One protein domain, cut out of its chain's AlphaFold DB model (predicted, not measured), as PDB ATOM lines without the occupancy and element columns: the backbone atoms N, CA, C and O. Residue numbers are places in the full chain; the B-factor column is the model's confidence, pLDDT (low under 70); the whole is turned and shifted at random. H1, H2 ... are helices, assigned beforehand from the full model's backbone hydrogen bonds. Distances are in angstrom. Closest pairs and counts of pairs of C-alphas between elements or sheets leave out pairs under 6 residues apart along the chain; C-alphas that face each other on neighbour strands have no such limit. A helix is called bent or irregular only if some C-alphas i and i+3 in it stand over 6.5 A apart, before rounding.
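Overview. This is residues 19 to 77 of the 86 residues of the protein "Transcriptional regulator" of Amycolatopsis sp. SID8362 (UniProt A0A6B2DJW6). Three helices form a small crossed cluster, each touching the other two: the long H3 runs along one side, with H2 packed on its first residues, 51 to 55, and H1 on residues 57 to 61. After H3 the last residues fold back in a small loop, where residues 69 to 70 pair antiparallel with residues 75 to 76. The printed part has 59 residues, with H1, H2 and H3 in that order along the chain and no named strand, and its class is all helix. It is compact, with a radius of gyration of the C-alphas of 10.1 A, and its outline is rounded, spanning 28 by 22 by 18 A.

Along the chain. Find C-alpha 19 at (9.724, -40.658, 20.331); from there H1, residues 19 to 29, runs 15.5 A from first to last C-alpha. Go on to C-alpha 37 at (8.334, -30.765, 11.243), where H2, residues 37 to 45, begins; it is 11.5 A long. H3, residues 51 to 68, is the longest helix by residues and covers 21.1 A, ending at C-alpha 68 at (19.086, -42.241, 4.653). Look near residue 62 for a kink of 73 degrees in H3. H3 is irregular: C-alphas 64 and 67 are 9.4 A apart, and its line is a rough one.

Arrangement. Start with H1, which touches H2 at a steep tilt of 59 degrees, and the two run opposite ways. Their closest C-alphas are those of Leu 23 and Leu 40, 6.8 A apart. H3 touches H1 with residues 57 to 61 alone, and the closest C-alphas, those of Gln 20 and Glu 57, are 6.1 A apart. H1 and H3 run the same way at a steep tilt of 69 degrees, only just short of about perpendicular. H3 touches H2 with residues 51 to 55 alone; look at Ala 37 and Leu 51, whose C-alphas are the closest of the two helices at 5.9 A. The lines of H2 and H3 are about perpendicular, but only just, at 71 degrees. In H1 and H2 every O i to N i+4 pair is within hydrogen-bond range; in H3 12 of 14 are.

Size, cuts and confidence. The two C-alphas farthest apart are those of Gly 46 and Gly 67, at 28.5 A, while C-alphas 19 and 77, the first and last printed, are 20.5 A apart. The printed part has no cut. The link from H1 to H2 is short, with 7 residues between them, and the link from H2 to H3 is tight, with 5. The mean pLDDT of the printed part is 94.5, and no printed residue is under 70.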
ATOM      1  N   ARG A  19      10.060 -41.816  21.170       90.19
ATOM      2  CA  ARG A  19       9.724 -40.658  20.331       90.19
ATOM      3  C   ARG A  19      10.381 -40.707  18.949       90.19
ATOM      4  O   ARG A  19       9.776 -40.289  17.969       90.19
ATOM      5  N   GLN A  20      11.604 -41.220  18.863       90.81
ATOM      6  CA  GLN A  20      12.321 -41.368  17.597       90.81
ATOM      7  C   GLN A  20      11.677 -42.444  16.731       90.81
ATOM      8  O   GLN A  20      11.493 -42.223  15.538       90.81
ATOM      9  N   ALA A  21      11.278 -43.566  17.338       90.81
ATOM     10  CA  ALA A  21      10.542 -44.614  16.645       90.81
ATOM     11  C   ALA A  21       9.201 -44.093  16.098       90.81
ATOM     12  O   ALA A  21       8.864 -44.366  14.949       90.81
ATOM     13  N   ASP A  22       8.471 -43.284  16.872       92.69
ATOM     14  CA  ASP A  22       7.209 -42.679  16.425       92.69
ATOM     15  C   ASP A  22       7.410 -41.710  15.252       92.69
ATOM     16  O   ASP A  22       6.705 -41.795  14.248       92.69
ATOM     17  N   LEU A  23       8.409 -40.825  15.328       94.88
ATOM     18  CA  LEU A  23       8.731 -39.917  14.223       94.88
ATOM     19  C   LEU A  23       9.162 -40.682  12.968       94.88
ATOM     20  O   LEU A  23       8.749 -40.334  11.863       94.88
ATOM     21  N   LEU A  24       9.968 -41.732  13.129       93.12
ATOM     22  CA  LEU A  24      10.449 -42.544  12.017       93.12
ATOM     23  C   LEU A  24       9.304 -43.313  11.336       93.12
ATOM     24  O   LEU A  24       9.269 -43.346  10.107       93.12
ATOM     25  N   ARG A  25       8.327 -43.831  12.103       93.19
ATOM     26  CA  ARG A  25       7.074 -44.412  11.572       93.19
ATOM     27  C   ARG A  25       6.333 -43.427  10.678       93.19
ATOM     28  O   ARG A  25       5.988 -43.762   9.549       93.19
ATOM     29  N   LEU A  26       6.108 -42.212  11.175       95.75
ATOM     30  CA  LEU A  26       5.366 -41.183  10.445       95.75
ATOM     31  C   LEU A  26       6.089 -40.752   9.164       95.75
ATOM     32  O   LEU A  26       5.457 -40.563   8.129       95.75
ATOM     33  N   ILE A  27       7.416 -40.633   9.217       96.12
ATOM     34  CA  ILE A  27       8.228 -40.290   8.046       96.12
ATOM     35  C   ILE A  27       8.191 -41.404   6.997       96.12
ATOM     36  O   ILE A  27       8.065 -41.105   5.811       96.12
ATOM     37  N   ALA A  28       8.290 -42.669   7.414       93.19
ATOM     38  CA  ALA A  28       8.198 -43.804   6.501       93.19
ATOM     39  C   ALA A  28       6.809 -43.881   5.842       93.19
ATOM     40  O   ALA A  28       6.717 -44.036   4.627       93.19
ATOM     41  N   ALA A  29       5.739 -43.680   6.617       93.81
ATOM     42  CA  ALA A  29       4.363 -43.698   6.122       93.81
ATOM     43  C   ALA A  29       4.049 -42.560   5.131       93.81
ATOM     44  O   ALA A  29       3.235 -42.742   4.230       93.81
ATOM     45  N   ALA A  30       4.703 -41.400   5.260       95.56
ATOM     46  CA  ALA A  30       4.540 -40.280   4.330       95.56
ATOM     47  C   ALA A  30       5.133 -40.550   2.931       95.56
ATOM     48  O   ALA A  30       4.836 -39.827   1.974       95.56
ATOM     49  N   GLY A  31       5.984 -41.573   2.800       93.75
ATOM     50  CA  GLY A  31       6.569 -41.977   1.528       93.75
ATOM     51  C   GLY A  31       7.391 -40.868   0.848       93.75
ATOM     52  O   GLY A  31       7.976 -40.010   1.519       93.75
ATOM     53  N   PRO A  32       7.454 -40.857  -0.499       94.31
ATOM     54  CA  PRO A  32       8.278 -39.911  -1.258       94.31
ATOM     55  C   PRO A  32       7.890 -38.438  -1.074       94.31
ATOM     56  O   PRO A  32       8.753 -37.567  -1.189       94.31
ATOM     57  N   ALA A  33       6.615 -38.160  -0.776       95.81
ATOM     58  CA  ALA A  33       6.122 -36.806  -0.528       95.81
ATOM     59  C   ALA A  33       6.742 -36.196   0.735       95.81
ATOM     60  O   ALA A  33       6.920 -34.983   0.809       95.81
ATOM     61  N   GLY A  34       7.119 -37.039   1.700       97.19
ATOM     62  CA  GLY A  34       7.689 -36.628   2.971       97.19
ATOM     63  C   GLY A  34       6.721 -35.850   3.859       97.19
ATOM     64  O   GLY A  34       5.564 -35.604   3.535       97.19
ATOM     65  N   VAL A  35       7.223 -35.453   5.023       98.00
ATOM     66  CA  VAL A  35       6.448 -34.773   6.060       98.00
ATOM     67  C   VAL A  35       7.239 -33.615   6.665       98.00
ATOM     68  O   VAL A  35       8.466 -33.653   6.802       98.00
ATOM     69  N   SER A  36       6.556 -32.523   6.995       97.81
ATOM     70  CA  SER A  36       7.168 -31.358   7.638       97.81
ATOM     71  C   SER A  36       7.324 -31.551   9.152       97.81
ATOM     72  O   SER A  36       6.605 -32.326   9.778       97.81
ATOM     73  N   ALA A  37       8.225 -30.782   9.779       97.06
ATOM     74  CA  ALA A  37       8.334 -30.765  11.243       97.06
ATOM     75  C   ALA A  37       7.029 -30.317  11.927       97.06
ATOM     76  O   ALA A  37       6.741 -30.772  13.026       97.06
ATOM     77  N   ALA A  38       6.252 -29.443  11.280       97.56
ATOM     78  CA  ALA A  38       4.974 -28.971  11.805       97.56
ATOM     79  C   ALA A  38       3.924 -30.082  11.822       97.56
ATOM     80  O   ALA A  38       3.306 -30.302  12.855       97.56
ATOM     81  N   GLN A  39       3.793 -30.826  10.722       97.75
ATOM     82  CA  GLN A  39       2.903 -31.987  10.661       97.75
ATOM     83  C   GLN A  39       3.320 -33.059  11.672       97.75
ATOM     84  O   GLN A  39       2.481 -33.568  12.401       97.75
ATOM     85  N   LEU A  40       4.623 -33.344  11.784       97.62
ATOM     86  CA  LEU A  40       5.130 -34.273  12.796       97.62
ATOM     87  C   LEU A  40       4.800 -33.808  14.216       97.62
ATOM     88  O   LEU A  40       4.373 -34.617  15.031       97.62
ATOM     89  N   SER A  41       4.979 -32.521  14.516       97.62
ATOM     90  CA  SER A  41       4.623 -31.949  15.817       97.62
ATOM     91  C   SER A  41       3.142 -32.169  16.119       97.62
ATOM     92  O   SER A  41       2.802 -32.715  17.164       97.62
ATOM     93  N   GLU A  42       2.282 -31.824  15.163       97.94
ATOM     94  CA  GLU A  42       0.830 -31.924  15.286       97.94
ATOM     95  C   GLU A  42       0.378 -33.368  15.524       97.94
ATOM     96  O   GLU A  42      -0.396 -33.627  16.438       97.94
ATOM     97  N   THR A  43       0.932 -34.339  14.794       97.12
ATOM     98  CA  THR A  43       0.583 -35.757  14.976       97.12
ATOM     99  C   THR A  43       1.092 -36.343  16.297       97.12
ATOM    100  O   THR A  43       0.463 -37.225  16.871       97.12
ATOM    101  N   VAL A  44       2.252 -35.893  16.776       95.50
ATOM    102  CA  VAL A  44       2.984 -36.537  17.882       95.50
ATOM    103  C   VAL A  44       2.697 -35.896  19.241       95.50
ATOM    104  O   VAL A  44       2.783 -36.576  20.269       95.50
ATOM    105  N   TYR A  45       2.391 -34.598  19.241       94.50
ATOM    106  CA  TYR A  45       2.148 -33.783  20.431       94.50
ATOM    107  C   TYR A  45       0.750 -33.148  20.454       94.50
ATOM    108  O   TYR A  45       0.338 -32.673  21.504       94.50
ATOM    109  N   GLY A  46       0.010 -33.165  19.340       96.88
ATOM    110  CA  GLY A  46      -1.331 -32.578  19.237       96.88
ATOM    111  C   GLY A  46      -1.352 -31.119  18.777       96.88
ATOM    112  O   GLY A  46      -2.423 -30.581  18.518       96.88
ATOM    113  N   ASP A  47      -0.190 -30.477  18.628       97.25
ATOM    114  CA  ASP A  47      -0.075 -29.102  18.142       97.25
ATOM    115  C   ASP A  47       1.244 -28.852  17.389       97.25
ATOM    116  O   ASP A  47       2.154 -29.682  17.365       97.25
ATOM    117  N   ARG A  48       1.368 -27.678  16.759       96.94
ATOM    118  CA  ARG A  48       2.541 -27.286  15.956       96.94
ATOM    119  C   ARG A  48       3.631 -26.552  16.743       96.94
ATOM    120  O   ARG A  48       4.575 -26.058  16.131       96.94
ATOM    121  N   THR A  49       3.526 -26.442  18.062       97.44
ATOM    122  CA  THR A  49       4.437 -25.633  18.889       97.44
ATOM    123  C   THR A  49       5.746 -26.360  19.217       97.44
ATOM    124  O   THR A  49       6.774 -25.726  19.458       97.44
ATOM    125  N   HIS A  50       5.777 -27.690  19.098       97.31
ATOM    126  CA  HIS A  50       6.934 -28.525  19.438       97.31
ATOM    127  C   HIS A  50       7.980 -28.672  18.312       97.31
ATOM    128  O   HIS A  50       8.734 -29.650  18.271       97.31
ATOM    129  N   LEU A  51       8.104 -27.691  17.407       97.06
ATOM    130  CA  LEU A  51       9.034 -27.751  16.265       97.06
ATOM    131  C   LEU A  51      10.496 -27.962  16.666       97.06
ATOM    132  O   LEU A  51      11.222 -28.686  15.984       97.06
ATOM    133  N   VAL A  52      10.945 -27.310  17.741       97.81
ATOM    134  CA  VAL A  52      12.334 -27.416  18.217       97.81
ATOM    135  C   VAL A  52      12.610 -28.829  18.721       97.81
ATOM    136  O   VAL A  52      13.608 -29.432  18.328       97.81
ATOM    137  N   THR A  53      11.693 -29.392  19.509       96.31
ATOM    138  CA  THR A  53      11.782 -30.766  20.015       96.31
ATOM    139  C   THR A  53      11.793 -31.776  18.873       96.31
ATOM    140  O   THR A  53      12.676 -32.632  18.821       96.31
ATOM    141  N   VAL A  54      10.883 -31.632  17.902       97.00
ATOM    142  CA  VAL A  54      10.847 -32.484  16.704       97.00
ATOM    143  C   VAL A  54      12.168 -32.402  15.943       97.00
ATOM    144  O   VAL A  54      12.776 -33.424  15.644       97.00
ATOM    145  N   ARG A  55      12.677 -31.196  15.668       96.25
ATOM    146  CA  ARG A  55      13.958 -31.020  14.965       96.25
ATOM    147  C   ARG A  55      15.136 -31.612  15.739       96.25
ATOM    148  O   ARG A  55      16.039 -32.160  15.109       96.25
ATOM    149  N   ALA A  56      15.127 -31.536  17.068       96.00
ATOM    150  CA  ALA A  56      16.153 -32.146  17.905       96.00
ATOM    151  C   ALA A  56      16.135 -33.680  17.798       96.00
ATOM    152  O   ALA A  56      17.194 -34.283  17.615       96.00
ATOM    153  N   GLU A  57      14.958 -34.311  17.828       95.81
ATOM    154  CA  GLU A  57      14.840 -35.759  17.611       95.81
ATOM    155  C   GLU A  57      15.248 -36.177  16.197       95.81
ATOM    156  O   GLU A  57      15.979 -37.149  16.026       95.81
ATOM    157  N   LEU A  58      14.849 -35.414  15.178       95.19
ATOM    158  CA  LEU A  58      15.240 -35.683  13.793       95.19
ATOM    159  C   LEU A  58      16.746 -35.521  13.586       95.19
ATOM    160  O   LEU A  58      17.348 -36.283  12.836       95.19
ATOM    161  N   SER A  59      17.373 -34.562  14.268       93.81
ATOM    162  CA  SER A  59      18.829 -34.412  14.279       93.81
ATOM    163  C   SER A  59      19.510 -35.637  14.895       93.81
ATOM    164  O   SER A  59      20.452 -36.171  14.309       93.81
ATOM    165  N   ARG A  60      18.999 -36.147  16.025       91.94
ATOM    166  CA  ARG A  60      19.488 -37.396  16.634       91.94
ATOM    167  C   ARG A  60      19.320 -38.594  15.698       91.94
ATOM    168  O   ARG A  60      20.291 -39.306  15.477       91.94
ATOM    169  N   LEU A  61      18.150 -38.763  15.079       91.44
ATOM    170  CA  LEU A  61      17.910 -39.813  14.084       91.44
ATOM    171  C   LEU A  61      18.894 -39.728  12.914       91.44
ATOM    172  O   LEU A  61      19.503 -40.731  12.560       91.44
ATOM    173  N   ARG A  62      19.121 -38.534  12.349       91.44
ATOM    174  CA  ARG A  62      20.092 -38.337  11.256       91.44
ATOM    175  C   ARG A  62      21.522 -38.685  11.649       91.44
ATOM    176  O   ARG A  62      22.280 -39.101  10.785       91.44
ATOM    177  N   LYS A  63      21.911 -38.526  12.916       89.75
ATOM    178  CA  LYS A  63      23.230 -38.983  13.380       89.75
ATOM    179  C   LYS A  63      23.350 -40.510  13.373       89.75
ATOM    180  O   LYS A  63      24.452 -41.004  13.192       89.75
ATOM    181  N   LEU A  64      22.240 -41.228  13.554       87.88
ATOM    182  CA  LEU A  64      22.202 -42.694  13.532       87.88
ATOM    183  C   LEU A  64      22.134 -43.241  12.103       87.88
ATOM    184  O   LEU A  64      22.932 -44.088  11.728       87.88
ATOM    185  N   VAL A  65      21.189 -42.750  11.296       85.94
ATOM    186  CA  VAL A  65      20.920 -43.297   9.950       85.94
ATOM    187  C   VAL A  65      21.609 -42.522   8.823       85.94
ATOM    188  O   VAL A  65      21.477 -42.866   7.652       85.94
ATOM    189  N   GLY A  66      22.327 -41.448   9.149       87.44
ATOM    190  CA  GLY A  66      23.072 -40.647   8.186       87.44
ATOM    191  C   GLY A  66      22.205 -40.110   7.045       87.44
ATOM    192  O   GLY A  66      21.120 -39.554   7.248       87.44
ATOM    193  N   GLY A  67      22.706 -40.282   5.819       87.94
ATOM    194  CA  GLY A  67      22.081 -39.801   4.583       87.94
ATOM    195  C   GLY A  67      20.759 -40.477   4.208       87.94
ATOM    196  O   GLY A  67      20.108 -40.023   3.272       87.94
ATOM    197  N   LEU A  68      20.330 -41.515   4.935       91.94
ATOM    198  CA  LEU A  68      19.086 -42.241   4.653       91.94
ATOM    199  C   LEU A  68      17.832 -41.446   5.049       91.94
ATOM    200  O   LEU A  68      16.754 -41.692   4.513       91.94
ATOM    201  N   LEU A  69      17.957 -40.474   5.958       94.44
ATOM    202  CA  LEU A  69      16.880 -39.554   6.320       94.44
ATOM    203  C   LEU A  69      17.108 -38.197   5.649       94.44
ATOM    204  O   LEU A  69      17.928 -37.386   6.086       94.44
ATOM    205  N   LEU A  70      16.348 -37.915   4.597       95.69
ATOM    206  CA  LEU A  70      16.420 -36.666   3.843       95.69
ATOM    207  C   LEU A  70      15.652 -35.546   4.559       95.69
ATOM    208  O   LEU A  70      14.833 -35.788   5.442       95.69
ATOM    209  N   ALA A  71      15.994 -34.288   4.273       93.12
ATOM    210  CA  ALA A  71      15.318 -33.117   4.847       93.12
ATOM    211  C   ALA A  71      14.442 -32.426   3.795       93.12
ATOM    212  O   ALA A  71      14.701 -32.560   2.601       93.12
ATOM    213  N   ARG A  72      13.495 -31.604   4.273       88.56
ATOM    214  CA  ARG A  72      12.732 -30.616   3.487       88.56
ATOM    215  C   ARG A  72      12.050 -31.189   2.222       88.56
ATOM    216  O   ARG A  72      12.550 -30.973   1.122       88.56
ATOM    217  N   PRO A  73      10.894 -31.856   2.351       94.31
ATOM    218  CA  PRO A  73      10.300 -32.398   3.577       94.31
ATOM    219  C   PRO A  73      11.054 -33.649   4.065       94.31
ATOM    220  O   PRO A  73      11.834 -34.247   3.316       94.31
ATOM    221  N   TYR A  74      10.889 -34.006   5.343       97.06
ATOM    222  CA  TYR A  74      11.550 -35.183   5.912       97.06
ATOM    223  C   TYR A  74      10.990 -36.448   5.273       97.06
ATOM    224  O   TYR A  74       9.781 -36.648   5.270       97.06
ATOM    225  N   ARG A  75      11.870 -37.280   4.722       96.69
ATOM    226  CA  ARG A  75      11.513 -38.518   4.020       96.69
ATOM    227  C   ARG A  75      12.665 -39.504   4.076       96.69
ATOM    228  O   ARG A  75      13.819 -39.099   4.233       96.69
ATOM    229  N   ILE A  76      12.344 -40.774   3.909       95.12
ATOM    230  CA  ILE A  76      13.344 -41.817   3.716       95.12
ATOM    231  C   ILE A  76      13.927 -41.696   2.301       95.12
ATOM    232  O   ILE A  76      13.226 -41.309   1.363       95.12
ATOM    233  N   ALA A  77      15.226 -41.948   2.158       94.25
ATOM    234  CA  ALA A  77      15.888 -41.928   0.863       94.25
ATOM    235  C   ALA A  77      15.263 -42.971  -0.090       94.25
ATOM    236  O   ALA A  77      14.852 -44.044   0.356       94.25
TER     237      ALA A  77